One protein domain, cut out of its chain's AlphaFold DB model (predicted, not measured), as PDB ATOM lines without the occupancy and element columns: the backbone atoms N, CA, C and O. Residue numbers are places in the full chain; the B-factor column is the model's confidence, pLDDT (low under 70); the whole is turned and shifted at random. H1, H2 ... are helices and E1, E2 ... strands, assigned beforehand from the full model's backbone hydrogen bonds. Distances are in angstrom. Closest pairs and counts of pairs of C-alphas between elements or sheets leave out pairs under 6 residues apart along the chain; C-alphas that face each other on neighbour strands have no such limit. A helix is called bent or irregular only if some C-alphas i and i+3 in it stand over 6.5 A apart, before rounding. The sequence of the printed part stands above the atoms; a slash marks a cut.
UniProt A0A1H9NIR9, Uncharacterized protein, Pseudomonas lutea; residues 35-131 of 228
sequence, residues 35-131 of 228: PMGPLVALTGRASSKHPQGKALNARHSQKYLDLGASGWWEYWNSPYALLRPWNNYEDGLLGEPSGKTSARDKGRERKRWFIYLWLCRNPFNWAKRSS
ATOM      1  N   PRO A  35      56.156 -12.682 -12.196       84.06
ATOM      2  CA  PRO A  35      56.564 -13.951 -11.582       84.06
ATOM      3  C   PRO A  35      55.666 -14.424 -10.421       84.06
ATOM      4  O   PRO A  35      55.898 -15.501  -9.876       84.06
ATOM      5  N   MET A  36      54.650 -13.661 -10.011       83.62
ATOM      6  CA  MET A  36      53.958 -13.889  -8.734       83.62
ATOM      7  C   MET A  36      53.016 -15.092  -8.766       83.62
ATOM      8  O   MET A  36      53.082 -15.914  -7.860       83.62
ATOM      9  N   GLY A  37      52.186 -15.264  -9.797       78.75
ATOM     10  CA  GLY A  37      51.281 -16.420  -9.899       78.75
ATOM     11  C   GLY A  37      52.003 -17.772  -9.880       78.75
ATOM     12  O   GLY A  37      51.597 -18.645  -9.108       78.75
ATOM     13  N   PRO A  38      53.116 -17.960 -10.623       84.25
ATOM     14  CA  PRO A  38      53.945 -19.155 -10.492       84.25
ATOM     15  C   PRO A  38      54.476 -19.355  -9.069       84.25
ATOM     16  O   PRO A  38      54.426 -20.470  -8.554       84.25
ATOM     17  N   LEU A  39      54.931 -18.291  -8.395       86.88
ATOM     18  CA  LEU A  39      55.407 -18.379  -7.011       86.88
ATOM     19  C   LEU A  39      54.289 -18.775  -6.037       86.88
ATOM     20  O   LEU A  39      54.516 -19.619  -5.169       86.88
ATOM     21  N   VAL A  40      53.076 -18.231  -6.183       81.62
ATOM     22  CA  VAL A  40      51.916 -18.637  -5.370       81.62
ATOM     23  C   VAL A  40      51.581 -20.105  -5.636       81.62
ATOM     24  O   VAL A  40      51.375 -20.855  -4.689       81.62
ATOM     25  N   ALA A  41      51.592 -20.549  -6.896       80.94
ATOM     26  CA  ALA A  41      51.304 -21.936  -7.260       80.94
ATOM     27  C   ALA A  41      52.354 -22.927  -6.732       80.94
ATOM     28  O   ALA A  41      52.005 -24.022  -6.294       80.94
ATOM     29  N   LEU A  42      53.634 -22.541  -6.735       85.62
ATOM     30  CA  LEU A  42      54.732 -23.346  -6.193       85.62
ATOM     31  C   LEU A  42      54.724 -23.410  -4.663       85.62
ATOM     32  O   LEU A  42      55.154 -24.409  -4.090       85.62
ATOM     33  N   THR A  43      54.266 -22.348  -4.002       86.94
ATOM     34  CA  THR A  43      54.279 -22.244  -2.534       86.94
ATOM     35  C   THR A  43      52.932 -22.559  -1.886       86.94
ATOM     36  O   THR A  43      52.852 -22.636  -0.659       86.94
ATOM     37  N   GLY A  44      51.886 -22.745  -2.693       82.25
ATOM     38  CA  GLY A  44      50.526 -23.028  -2.260       82.25
ATOM     39  C   GLY A  44      50.420 -24.351  -1.509       82.25
ATOM     40  O   GLY A  44      50.962 -25.369  -1.938       82.25
ATOM     41  N   ARG A  45      49.705 -24.338  -0.385       82.81
ATOM     42  CA  ARG A  45      49.412 -25.524   0.428       82.81
ATOM     43  C   ARG A  45      47.934 -25.550   0.789       82.81
ATOM     44  O   ARG A  45      47.316 -24.490   0.891       82.81
ATOM     45  N   ALA A  46      47.393 -26.745   1.018       81.00
ATOM     46  CA  ALA A  46      46.066 -26.902   1.599       81.00
ATOM     47  C   ALA A  46      46.009 -26.209   2.972       81.00
ATOM     48  O   ALA A  46      46.908 -26.368   3.800       81.00
ATOM     49  N   SER A  47      44.953 -25.440   3.203       77.25
ATOM     50  CA  SER A  47      44.659 -24.792   4.477       77.25
ATOM     51  C   SER A  47      43.512 -25.517   5.159       77.25
ATOM     52  O   SER A  47      42.547 -25.919   4.516       77.25
ATOM     53  N   SER A  48      43.578 -25.604   6.483       73.75
ATOM     54  CA  SER A  48      42.470 -26.063   7.326       73.75
ATOM     55  C   SER A  48      41.525 -24.933   7.742       73.75
ATOM     56  O   SER A  48      40.508 -25.185   8.385       73.75
ATOM     57  N   LYS A  49      41.838 -23.679   7.384       72.81
ATOM     58  CA  LYS A  49      41.014 -22.505   7.698       72.81
ATOM     59  C   LYS A  49      40.868 -21.593   6.488       72.81
ATOM     60  O   LYS A  49      41.865 -21.211   5.867       72.81
ATOM     61  N   HIS A  50      39.632 -21.202   6.187       72.38
ATOM     62  CA  HIS A  50      39.392 -20.125   5.240       72.38
ATOM     63  C   HIS A  50      39.791 -18.788   5.890       72.38
ATOM     64  O   HIS A  50      39.424 -18.544   7.041       72.38
ATOM     65  N   PRO A  51      40.467 -17.875   5.182       66.38
ATOM     66  CA  PRO A  51      40.867 -16.570   5.726       66.38
ATOM     67  C   PRO A  51      39.694 -15.668   6.130       66.38
ATOM     68  O   PRO A  51      39.880 -14.717   6.877       66.38
ATOM     69  N   GLN A  52      38.491 -15.990   5.653       63.31
ATOM     70  CA  GLN A  52      37.230 -15.329   6.016       63.31
ATOM     71  C   GLN A  52      36.361 -16.169   6.970       63.31
ATOM     72  O   GLN A  52      35.174 -15.912   7.096       63.31
ATOM     73  N   GLY A  53      36.901 -17.233   7.571       67.75
ATOM     74  CA  GLY A  53      36.159 -18.077   8.515       67.75
ATOM     75  C   GLY A  53      35.105 -19.008   7.899       67.75
ATOM     76  O   GLY A  53      34.409 -19.690   8.642       67.75
ATOM     77  N   LYS A  54      34.998 -19.088   6.563       67.94
ATOM     78  CA  LYS A  54      34.126 -20.051   5.868       67.94
ATOM     79  C   LYS A  54      34.506 -21.498   6.221       67.94
ATOM     80  O   LYS A  54      35.690 -21.839   6.303       67.94
ATOM     81  N   ALA A  55      33.500 -22.348   6.412       68.06
ATOM     82  CA  ALA A  55      33.685 -23.752   6.768       68.06
ATOM     83  C   ALA A  55      34.200 -24.563   5.571       68.06
ATOM     84  O   ALA A  55      33.482 -24.731   4.596       68.06
ATOM     85  N   LEU A  56      35.419 -25.103   5.654       67.94
ATOM     86  CA  LEU A  56      36.063 -25.804   4.533       67.94
ATOM     87  C   LEU A  56      35.520 -27.214   4.258       67.94
ATOM     88  O   LEU A  56      35.777 -27.773   3.201       67.94
ATOM     89  N   ASN A  57      34.750 -27.792   5.178       66.56
ATOM     90  CA  ASN A  57      34.292 -29.180   5.084       66.56
ATOM     91  C   ASN A  57      32.983 -29.305   4.287       66.56
ATOM     92  O   ASN A  57      32.010 -29.880   4.774       66.56
ATOM     93  N   ALA A  58      32.942 -28.747   3.077       72.75
ATOM     94  CA  ALA A  58      31.788 -28.853   2.191       72.75
ATOM     95  C   ALA A  58      32.016 -29.947   1.138       72.75
ATOM     96  O   ALA A  58      33.031 -29.952   0.438       72.75
ATOM     97  N   ARG A  59      31.061 -30.875   1.010       80.88
ATOM     98  CA  ARG A  59      31.005 -31.774  -0.149       80.88
ATOM     99  C   ARG A  59      30.452 -31.021  -1.348       80.88
ATOM    100  O   ARG A  59      29.523 -30.229  -1.205       80.88
ATOM    101  N   HIS A  60      30.983 -31.332  -2.523       84.19
ATOM    102  CA  HIS A  60      30.401 -30.867  -3.773       84.19
ATOM    103  C   HIS A  60      28.979 -31.409  -3.939       84.19
ATOM    104  O   HIS A  60      28.657 -32.516  -3.502       84.19
ATOM    105  N   SER A  61      28.123 -30.623  -4.587       82.94
ATOM    106  CA  SER A  61      26.759 -31.056  -4.894       82.94
ATOM    107  C   SER A  61      26.761 -32.251  -5.854       82.94
ATOM    108  O   SER A  61      27.621 -32.342  -6.736       82.94
ATOM    109  N   GLN A  62      25.763 -33.133  -5.727       85.44
ATOM    110  CA  GLN A  62      25.644 -34.338  -6.559       85.44
ATOM    111  C   GLN A  62      25.681 -34.013  -8.057       85.44
ATOM    112  O   GLN A  62      26.431 -34.632  -8.802       85.44
ATOM    113  N   LYS A  63      24.993 -32.936  -8.462       89.12
ATOM    114  CA  LYS A  63      25.005 -32.409  -9.833       89.12
ATOM    115  C   LYS A  63      26.415 -32.307 -10.424       89.12
ATOM    116  O   LYS A  63      26.613 -32.639 -11.586       89.12
ATOM    117  N   TYR A  64      27.385 -31.793  -9.666       86.19
ATOM    118  CA  TYR A  64      28.748 -31.602 -10.170       86.19
ATOM    119  C   TYR A  64      29.649 -32.814  -9.931       86.19
ATOM    120  O   TYR A  64      30.604 -33.005 -10.684       86.19
ATOM    121  N   LEU A  65      29.325 -33.663  -8.954       87.81
ATOM    122  CA  LEU A  65      29.955 -34.977  -8.817       87.81
ATOM    123  C   LEU A  65      29.729 -35.829 -10.064       87.81
ATOM    124  O   LEU A  65      30.691 -36.348 -10.625       87.81
ATOM    125  N   ASP A  66      28.496 -35.851 -10.564       89.12
ATOM    126  CA  ASP A  66      28.125 -36.573 -11.785       89.12
ATOM    127  C   ASP A  66      28.868 -36.036 -13.027       89.12
ATOM    128  O   ASP A  66      29.086 -36.750 -14.004       89.12
ATOM    129  N   LEU A  67      29.324 -34.778 -12.980       87.38
ATOM    130  CA  LEU A  67      30.104 -34.127 -14.040       87.38
ATOM    131  C   LEU A  67      31.629 -34.307 -13.897       87.38
ATOM    132  O   LEU A  67      32.384 -33.818 -14.752       87.38
ATOM    133  N   GLY A  68      32.078 -35.031 -12.867       88.75
ATOM    134  CA  GLY A  68      33.475 -35.400 -12.629       88.75
ATOM    135  C   GLY A  68      34.208 -34.540 -11.599       88.75
ATOM    136  O   GLY A  68      35.430 -34.442 -11.673       88.75
ATOM    137  N   ALA A  69      33.500 -33.884 -10.678       86.62
ATOM    138  CA  ALA A  69      34.134 -33.180  -9.563       86.62
ATOM    139  C   ALA A  69      34.794 -34.151  -8.558       86.62
ATOM    140  O   ALA A  69      34.364 -35.288  -8.392       86.62
ATOM    141  N   SER A  70      35.807 -33.688  -7.824       85.25
ATOM    142  CA  SER A  70      36.639 -34.495  -6.910       85.25
ATOM    143  C   SER A  70      35.991 -34.886  -5.575       85.25
ATOM    144  O   SER A  70      36.586 -35.642  -4.805       85.25
ATOM    145  N   GLY A  71      34.792 -34.379  -5.276       83.62
ATOM    146  CA  GLY A  71      34.048 -34.692  -4.049       83.62
ATOM    147  C   GLY A  71      34.073 -33.643  -2.950       83.62
ATOM    148  O   GLY A  71      33.038 -33.422  -2.320       83.62
ATOM    149  N   TRP A  72      35.207 -32.989  -2.720       80.81
ATOM    150  CA  TRP A  72      35.380 -32.114  -1.564       80.81
ATOM    151  C   TRP A  72      35.936 -30.764  -1.958       80.81
ATOM    152  O   TRP A  72      36.846 -30.666  -2.781       80.81
ATOM    153  N   TRP A  73      35.423 -29.741  -1.287       77.94
ATOM    154  CA  TRP A  73      36.034 -28.432  -1.317       77.94
ATOM    155  C   TRP A  73      37.319 -28.438  -0.481       77.94
ATOM    156  O   TRP A  73      37.309 -28.839   0.681       77.94
ATOM    157  N   GLU A  74      38.427 -27.961  -1.050       76.62
ATOM    158  CA  GLU A  74      39.626 -27.623  -0.280       76.62
ATOM    159  C   GLU A  74      40.104 -26.218  -0.637       76.62
ATOM    160  O   GLU A  74      40.189 -25.815  -1.802       76.62
ATOM    161  N   TYR A  75      40.506 -25.482   0.391       77.44
ATOM    162  CA  TYR A  75      41.101 -24.171   0.222       77.44
ATOM    163  C   TYR A  75      42.621 -24.287   0.233       77.44
ATOM    164  O   TYR A  75      43.185 -24.883   1.146       77.44
ATOM    165  N   TRP A  76      43.297 -23.698  -0.754       79.38
ATOM    166  CA  TRP A  76      44.756 -23.599  -0.760       79.38
ATOM    167  C   TRP A  76      45.193 -22.149  -0.895       79.38
ATOM    168  O   TRP A  76      44.572 -21.357  -1.602       79.38
ATOM    169  N   ASN A  77      46.301 -21.818  -0.244       79.44
ATOM    170  CA  ASN A  77      46.945 -20.520  -0.352       79.44
ATOM    171  C   ASN A  77      48.456 -20.635  -0.135       79.44
ATOM    172  O   ASN A  77      48.960 -21.587   0.459       79.44
ATOM    173  N   SER A  78      49.193 -19.640  -0.616       82.50
ATOM    174  CA  SER A  78      50.578 -19.431  -0.219       82.50
ATOM    175  C   SER A  78      50.631 -18.889   1.216       82.50
ATOM    176  O   SER A  78      49.927 -17.913   1.518       82.50
ATOM    177  N   PRO A  79      51.473 -19.459   2.099       82.94
ATOM    178  CA  PRO A  79      51.635 -18.973   3.468       82.94
ATOM    179  C   PRO A  79      52.487 -17.695   3.548       82.94
ATOM    180  O   PRO A  79      52.491 -17.018   4.577       82.94
ATOM    181  N   TYR A  80      53.217 -17.350   2.482       85.38
ATOM    182  CA  TYR A  80      54.162 -16.238   2.494       85.38
ATOM    183  C   TYR A  80      53.444 -14.888   2.430       85.38
ATOM    184  O   TYR A  80      52.649 -14.627   1.529       85.38
ATOM    185  N   ALA A  81      53.769 -13.994   3.369       82.62
ATOM    186  CA  ALA A  81      53.124 -12.687   3.496       82.62
ATOM    187  C   ALA A  81      53.211 -11.838   2.214       82.62
ATOM    188  O   ALA A  81      52.216 -11.230   1.825       82.62
ATOM    189  N   LEU A  82      54.358 -11.857   1.526       82.50
ATOM    190  CA  LEU A  82      54.582 -11.125   0.273       82.50
ATOM    191  C   LEU A  82      53.698 -11.622  -0.883       82.50
ATOM    192  O   LEU A  82      53.352 -10.853  -1.774       82.50
ATOM    193  N   LEU A  83      53.316 -12.900  -0.862       80.62
ATOM    194  CA  LEU A  83      52.489 -13.532  -1.890       80.62
ATOM    195  C   LEU A  83      50.987 -13.405  -1.600       80.62
ATOM    196  O   LEU A  83      50.172 -13.734  -2.459       80.62
ATOM    197  N   ARG A  84      50.610 -12.882  -0.421       77.75
ATOM    198  CA  ARG A  84      49.205 -12.707  -0.028       77.75
ATOM    199  C   ARG A  84      48.376 -11.954  -1.059       77.75
ATOM    200  O   ARG A  84      47.298 -12.450  -1.344       77.75
ATOM    201  N   PRO A  85      48.821 -10.836  -1.661       75.88
ATOM    202  CA  PRO A  85      47.971 -10.131  -2.612       75.88
ATOM    203  C   PRO A  85      47.517 -11.013  -3.779       75.88
ATOM    204  O   PRO A  85      46.391 -10.861  -4.225       75.88
ATOM    205  N   TRP A  86      48.335 -11.981  -4.203       77.06
ATOM    206  CA  TRP A  86      48.071 -12.881  -5.331       77.06
ATOM    207  C   TRP A  86      47.430 -14.222  -4.935       77.06
ATOM    208  O   TRP A  86      47.263 -15.097  -5.779       77.06
ATOM    209  N   ASN A  87      47.058 -14.419  -3.668       76.06
ATOM    210  CA  ASN A  87      46.253 -15.573  -3.268       76.06
ATOM    211  C   ASN A  87      44.788 -15.382  -3.702       76.06
ATOM    212  O   ASN A  87      44.218 -14.297  -3.566       76.06
ATOM    213  N   ASN A  88      44.135 -16.459  -4.144       71.56
ATOM    214  CA  ASN A  88      42.701 -16.442  -4.422       71.56
ATOM    215  C   ASN A  88      41.889 -16.717  -3.141       71.56
ATOM    216  O   ASN A  88      41.765 -17.861  -2.711       71.56
ATOM    217  N   TYR A  89      41.325 -15.659  -2.553       67.38
ATOM    218  CA  TYR A  89      40.532 -15.718  -1.316       67.38
ATOM    219  C   TYR A  89      39.014 -15.829  -1.522       67.38
ATOM    220  O   TYR A  89      38.289 -15.837  -0.532       67.38
ATOM    221  N   GLU A  90      38.517 -15.843  -2.765       58.31
ATOM    222  CA  GLU A  90      37.067 -15.915  -3.018       58.31
ATOM    223  C   GLU A  90      36.567 -17.356  -3.002       58.31
ATOM    224  O   GLU A  90      35.661 -17.682  -2.238       58.31
ATOM    225  N   ASP A  91      37.221 -18.210  -3.790       55.34
ATOM    226  CA  ASP A  91      36.755 -19.576  -4.046       55.34
ATOM    227  C   ASP A  91      37.755 -20.636  -3.553       55.34
ATOM    228  O   ASP A  91      37.456 -21.825  -3.516       55.34
ATOM    229  N   GLY A  92      38.962 -20.227  -3.150       53.34
ATOM    230  CA  GLY A  92      40.067 -21.164  -2.981       53.34
ATOM    231  C   GLY A  92      40.450 -21.844  -4.298       53.34
ATOM    232  O   GLY A  92      39.973 -21.514  -5.383       53.34
ATOM    233  N   LEU A  93      41.388 -22.778  -4.202       50.47
ATOM    234  CA  LEU A  93      42.026 -23.409  -5.351       50.47
ATOM    235  C   LEU A  93      41.222 -24.559  -5.952       50.47
ATOM    236  O   LEU A  93      41.337 -24.816  -7.145       50.47
ATOM    237  N   LEU A  94      40.445 -25.269  -5.127       52.94
ATOM    238  CA  LEU A  94      39.709 -26.460  -5.563       52.94
ATOM    239  C   LEU A  94      38.228 -26.176  -5.864       52.94
ATOM    240  O   LEU A  94      37.427 -27.099  -5.973       52.94
ATOM    241  N   GLY A  95      37.879 -24.904  -6.080       56.75
ATOM    242  CA  GLY A  95      36.560 -24.479  -6.543       56.75
ATOM    243  C   GLY A  95      35.641 -23.970  -5.441       56.75
ATOM    244  O   GLY A  95      35.922 -24.105  -4.264       56.75
ATOM    245  N   GLU A  96      34.525 -23.370  -5.840       65.94
ATOM    246  CA  GLU A  96      33.440 -23.033  -4.917       65.94
ATOM    247  C   GLU A  96      32.814 -24.312  -4.317       65.94
ATOM    248  O   GLU A  96      32.819 -25.353  -4.984       65.94
ATOM    249  N   PRO A  97      32.192 -24.246  -3.121       72.00
ATOM    250  CA  PRO A  97      31.557 -25.398  -2.466       72.00
ATOM    251  C   PRO A  97      30.586 -26.201  -3.345       72.00
ATOM    252  O   PRO A  97      30.341 -27.376  -3.087       72.00
ATOM    253  N   SER A  98      30.032 -25.591  -4.399       75.00
ATOM    254  CA  SER A  98      29.143 -26.270  -5.342       75.00
ATOM    255  C   SER A  98      29.832 -27.445  -6.055       75.00
ATOM    256  O   SER A  98      29.194 -28.478  -6.268       75.00
ATOM    257  N   GLY A  99      31.122 -27.321  -6.394       75.06
ATOM    258  CA  GLY A  99      31.866 -28.255  -7.245       75.06
ATOM    259  C   GLY A  99      31.865 -27.922  -8.742       75.06
ATOM    260  O   GLY A  99      32.490 -28.648  -9.516       75.06
ATOM    261  N   LYS A 100      31.228 -26.818  -9.172       79.38
ATOM    262  CA  LYS A 100      31.163 -26.377 -10.584       79.38
ATOM    263  C   LYS A 100      32.535 -26.328 -11.248       79.38
ATOM    264  O   LYS A 100      32.728 -26.797 -12.368       79.38
ATOM    265  N   THR A 101      33.491 -25.759 -10.533       74.12
ATOM    266  CA  THR A 101      34.858 -25.577 -11.009       74.12
ATOM    267  C   THR A 101      35.621 -26.899 -11.085       74.12
ATOM    268  O   THR A 101      36.217 -27.204 -12.112       74.12
ATOM    269  N   SER A 102      35.537 -27.724 -10.042       79.56
ATOM    270  CA  SER A 102      36.143 -29.059 -10.024       79.56
ATOM    271  C   SER A 102      35.628 -29.938 -11.180       79.56
ATOM    272  O   SER A 102      36.403 -30.617 -11.858       79.56
ATOM    273  N   ALA A 103      34.334 -29.846 -11.503       83.25
ATOM    274  CA  ALA A 103      33.745 -30.521 -12.660       83.25
ATOM    275  C   ALA A 103      34.304 -30.025 -14.009       83.25
ATOM    276  O   ALA A 103      34.502 -30.831 -14.925       83.25
ATOM    277  N   ARG A 104      34.604 -28.722 -14.142       80.31
ATOM    278  CA  ARG A 104      35.250 -28.147 -15.340       80.31
ATOM    279  C   ARG A 104      36.635 -28.753 -15.579       80.31
ATOM    280  O   ARG A 104      36.997 -29.008 -16.726       80.31
ATOM    281  N   ASP A 105      37.361 -29.053 -14.507       81.44
ATOM    282  CA  ASP A 105      38.708 -29.626 -14.577       81.44
ATOM    283  C   ASP A 105      38.737 -31.158 -14.561       81.44
ATOM    284  O   ASP A 105      39.803 -31.763 -14.750       81.44
ATOM    285  N   LYS A 106      37.568 -31.790 -14.393       87.44
ATOM    286  CA  LYS A 106      37.396 -33.243 -14.265       87.44
ATOM    287  C   LYS A 106      38.143 -33.817 -13.059       87.44
ATOM    288  O   LYS A 106      38.830 -34.830 -13.185       87.44
ATOM    289  N   GLY A 107      38.086 -33.128 -11.919       82.81
ATOM    290  CA  GLY A 107      38.704 -33.598 -10.675       82.81
ATOM    291  C   GLY A 107      40.235 -33.470 -10.658       82.81
ATOM    292  O   GLY A 107      40.911 -34.107  -9.848       82.81
ATOM    293  N   ARG A 108      40.814 -32.693 -11.587       83.12
ATOM    294  CA  ARG A 108      42.271 -32.525 -11.758       83.12
ATOM    295  C   ARG A 108      42.808 -31.213 -11.188       83.12
ATOM    296  O   ARG A 108      43.977 -30.900 -11.414       83.12
ATOM    297  N   GLU A 109      42.007 -30.489 -10.419       76.31
ATOM    298  CA  GLU A 109      42.340 -29.198  -9.809       76.31
ATOM    299  C   GLU A 109      43.619 -29.231  -8.951       76.31
ATOM    300  O   GLU A 109      44.321 -28.228  -8.845       76.31
ATOM    301  N   ARG A 110      44.000 -30.402  -8.410       77.50
ATOM    302  CA  ARG A 110      45.245 -30.586  -7.640       77.50
ATOM    303  C   ARG A 110      46.523 -30.566  -8.494       77.50
ATOM    304  O   ARG A 110      47.623 -30.538  -7.944       77.50
ATOM    305  N   LYS A 111      46.444 -30.617  -9.830       80.19
ATOM    306  CA  LYS A 111      47.655 -30.542 -10.668       80.19
ATOM    307  C   LYS A 111      48.147 -29.100 -10.740       80.19
ATOM    308  O   LYS A 111      47.360 -28.197 -10.995       80.19
ATOM    309  N   ARG A 112      49.467 -28.901 -10.637       74.69
ATOM    310  CA  ARG A 112      50.128 -27.577 -10.593       74.69
ATOM    311  C   ARG A 112      49.663 -26.578 -11.659       74.69
ATOM    312  O   ARG A 112      49.600 -25.391 -11.376       74.69
ATOM    313  N   TRP A 113      49.329 -27.046 -12.859       75.81
ATOM    314  CA  TRP A 113      48.771 -26.198 -13.915       75.81
ATOM    315  C   TRP A 113      47.392 -25.625 -13.555       75.81
ATOM    316  O   TRP A 113      47.177 -24.429 -13.701       75.81
ATOM    317  N   PHE A 114      46.481 -26.446 -13.029       75.81
ATOM    318  CA  PHE A 114      45.175 -25.974 -12.568       75.81
ATOM    319  C   PHE A 114      45.327 -25.111 -11.315       75.81
ATOM    320  O   PHE A 114      44.758 -24.032 -11.257       75.81
ATOM    321  N   ILE A 115      46.206 -25.499 -10.387       70.94
ATOM    322  CA  ILE A 115      46.604 -24.661  -9.245       70.94
ATOM    323  C   ILE A 115      47.027 -23.256  -9.714       70.94
ATOM    324  O   ILE A 115      46.544 -22.250  -9.205       70.94
ATOM    325  N   TYR A 116      47.896 -23.180 -10.723       73.88
ATOM    326  CA  TYR A 116      48.319 -21.921 -11.331       73.88
ATOM    327  C   TYR A 116      47.146 -21.156 -11.950       73.88
ATOM    328  O   TYR A 116      46.960 -19.989 -11.617       73.88
ATOM    329  N   LEU A 117      46.316 -21.796 -12.778       70.19
ATOM    330  CA  LEU A 117      45.142 -21.156 -13.383       70.19
ATOM    331  C   LEU A 117      44.151 -20.613 -12.336       70.19
ATOM    332  O   LEU A 117      43.555 -19.559 -12.551       70.19
ATOM    333  N   TRP A 118      44.007 -21.286 -11.190       65.50
ATOM    334  CA  TRP A 118      43.087 -20.890 -10.119       65.50
ATOM    335  C   TRP A 118      43.653 -19.833  -9.169       65.50
ATOM    336  O   TRP A 118      42.884 -19.026  -8.636       65.50
ATOM    337  N   LEU A 119      44.975 -19.801  -8.972       61.34
ATOM    338  CA  LEU A 119      45.658 -18.763  -8.183       61.34
ATOM    339  C   LEU A 119      45.976 -17.525  -8.997       61.34
ATOM    340  O   LEU A 119      46.138 -16.462  -8.407       61.34
ATOM    341  N   CYS A 120      46.020 -17.623 -10.325       59.41
ATOM    342  CA  CYS A 120      46.181 -16.478 -11.214       59.41
ATOM    343  C   CYS A 120      44.896 -15.645 -11.302       59.41
ATOM    344  O   CYS A 120      44.362 -15.369 -12.374       59.41
ATOM    345  N   ARG A 121      44.386 -15.216 -10.150       61.12
ATOM    346  CA  ARG A 121      43.430 -14.124 -10.035       61.12
ATOM    347  C   ARG A 121      44.236 -12.869  -9.720       61.12
ATOM    348  O   ARG A 121      45.141 -12.897  -8.892       61.12
ATOM    349  N   ASN A 122      43.910 -11.777 -10.406       60.81
ATOM    350  CA  ASN A 122      44.551 -10.477 -10.214       60.81
ATOM    351  C   ASN A 122      44.643 -10.135  -8.708       60.81
ATOM    352  O   ASN A 122      43.654 -10.345  -7.997       60.81
ATOM    353  N   PRO A 123      45.768  -9.574  -8.216       58.03
ATOM    354  CA  PRO A 123      45.972  -9.265  -6.801       58.03
ATOM    355  C   PRO A 123      44.922  -8.330  -6.190       58.03
ATOM    356  O   PRO A 123      44.760  -8.229  -4.971       58.03
ATOM    357  N   PHE A 124      44.150  -7.667  -7.045       61.31
ATOM    358  CA  PHE A 124      42.988  -6.900  -6.654       61.31
ATOM    359  C   PHE A 124      41.909  -7.740  -5.954       61.31
ATOM    360  O   PHE A 124      41.124  -7.182  -5.195       61.31
ATOM    361  N   ASN A 125      41.872  -9.068  -6.130       61.16
ATOM    362  CA  ASN A 125      40.915  -9.928  -5.426       61.16
ATOM    363  C   ASN A 125      41.129  -9.941  -3.909       61.16
ATOM    364  O   ASN A 125      40.149  -9.921  -3.162       61.16
ATOM    365  N   TRP A 126      42.384  -9.925  -3.455       64.06
ATOM    366  CA  TRP A 126      42.698  -9.737  -2.042       64.06
ATOM    367  C   TRP A 126      42.603  -8.267  -1.646       64.06
ATOM    368  O   TRP A 126      41.955  -7.940  -0.655       64.06
ATOM    369  N   ALA A 127      43.199  -7.371  -2.438       63.84
ATOM    370  CA  ALA A 127      43.328  -5.964  -2.075       63.84
ATOM    371  C   ALA A 127      41.967  -5.255  -1.923       63.84
ATOM    372  O   ALA A 127      41.794  -4.443  -1.016       63.84
ATOM    373  N   LYS A 128      40.963  -5.631  -2.729       62.91
ATOM    374  CA  LYS A 128      39.575  -5.156  -2.592       62.91
ATOM    375  C   LYS A 128      38.867  -5.670  -1.329       62.91
ATOM    376  O   LYS A 128      37.804  -5.183  -0.987       62.91
ATOM    377  N   ARG A 129      39.392  -6.701  -0.665       62.50
ATOM    378  CA  ARG A 129      38.794  -7.289   0.548       62.50
ATOM    379  C   ARG A 129      39.551  -6.895   1.812       62.50
ATOM    380  O   ARG A 129      38.977  -6.918   2.892       62.50
ATOM    381  N   SER A 130      40.828  -6.543   1.684       61.72
ATOM    382  CA  SER A 130      41.717  -6.249   2.811       61.72
ATOM    383  C   SER A 130      42.067  -4.770   2.964       61.72
ATOM    384  O   SER A 130      42.679  -4.403   3.965       61.72
ATOM    385  N   SER A 131      41.712  -3.915   1.998       65.94
ATOM    386  CA  SER A 131      42.129  -2.515   1.998       65.94
ATOM    387  C   SER A 131      40.984  -1.540   1.754       65.94
ATOM    388  O   SER A 131      40.431  -1.463   0.656       65.94
TER     389      SER A 131
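AT A GLANCE: This is residues 35 to 131 of the 228 residues of an uncharacterized protein of Pseudomonas lutea (UniProt A0A1H9NIR9). Short helices gather in two groups at the two ends of a core made largely of loops: H6, H3, H1 and H5 touch one after another in a chain that runs from one end toward the middle, and H2 and H4 pair at the other end. Between the groups lie two very short strands, E1 and E2, and the unnamed stretch of residues 87 to 99, which passes through the middle. The printed part has 97 residues, with six named helices and two named strands in the order H1 E1 H2 E2 H3 H4 H5 H6; the sheet's order is E1 - E2. The class is mostly helix, though under half of the residues, 46 of 97, are in named elements. The whole is compact, with a radius of gyration of the C-alphas of 12.8 A and spans of 38 by 27 by 20 A.

IN THESE COORDINATES: H1, residues 35 to 43, begins at C-alpha 35 at (56.564, -13.951, -11.582) and is 12.5 A long from first to last C-alpha. E1, residues 45 to 47, is 6.3 A long; H2, residues 62 to 65, is 4.9 A, with C-alpha 62 at (25.644, -34.338, -6.559). E2, residues 75 to 77, is 6.9 A long. H3, residues 81 to 86, is 10.2 A long and irregular, with C-alphas 82 and 85 7.3 A apart. H4, residues 100 to 105, is 9.1 A long, and H5, residues 112 to 119, is 10.2 A. H6, residues 124 to 130, is 9.6 A long and ends at C-alpha 130 at (41.717, -6.249, 2.811).

HOW THE PARTS SIT: H1 touches H5, opposite ways at a steep tilt of 64 degrees; their closest C-alphas, of Ala 41 and Tyr 116, are 5.0 A apart. H1 touches H3 at 67 degrees, a steep tilt only just short of about perpendicular, closest at the C-alphas of Val 40 and Leu 83, 6.2 A apart. H3 touches H6 at a steep tilt of 56 degrees, opposite ways, with the C-alphas of Pro 85 and Trp 126 closest at 5.3 A. The helix packing is mostly crossed, with 0 of these 3 pairs at a shallow tilt. E1 and E2 meet only at a point, where C-alphas 46 and 76 face each other at 4.3 A; E2 and H5 are near each other. H2 touches H4, closest at the C-alphas of Tyr 64 and Ala 103, 5.7 A. H4 and H5 are close but not clearly touching, with the C-alphas of Asp 105 and Phe 114 closest at 7.7 A. Among the pairs apart are H2 and H6. In H1, H4 and H5 every O i to N i+4 pair is within hydrogen-bond range; in H6 it is 2 of 3, in H3 0 of 2 with 2 of 3 O i to N i+3 pairs within range, and H2 is too short for an O i to N i+4 pair.

THE WHOLE: The two C-alphas farthest apart, of Asp 66 and Ser 131, are 39.3 A apart. The printed part has no cut. The links E1 to H2 and H3 to H4 are long, with 14 and 13 residues. The mean pLDDT of the printed part is 74.8; residues 51 to 57, 89 to 96 and 118 to 131 are under 70.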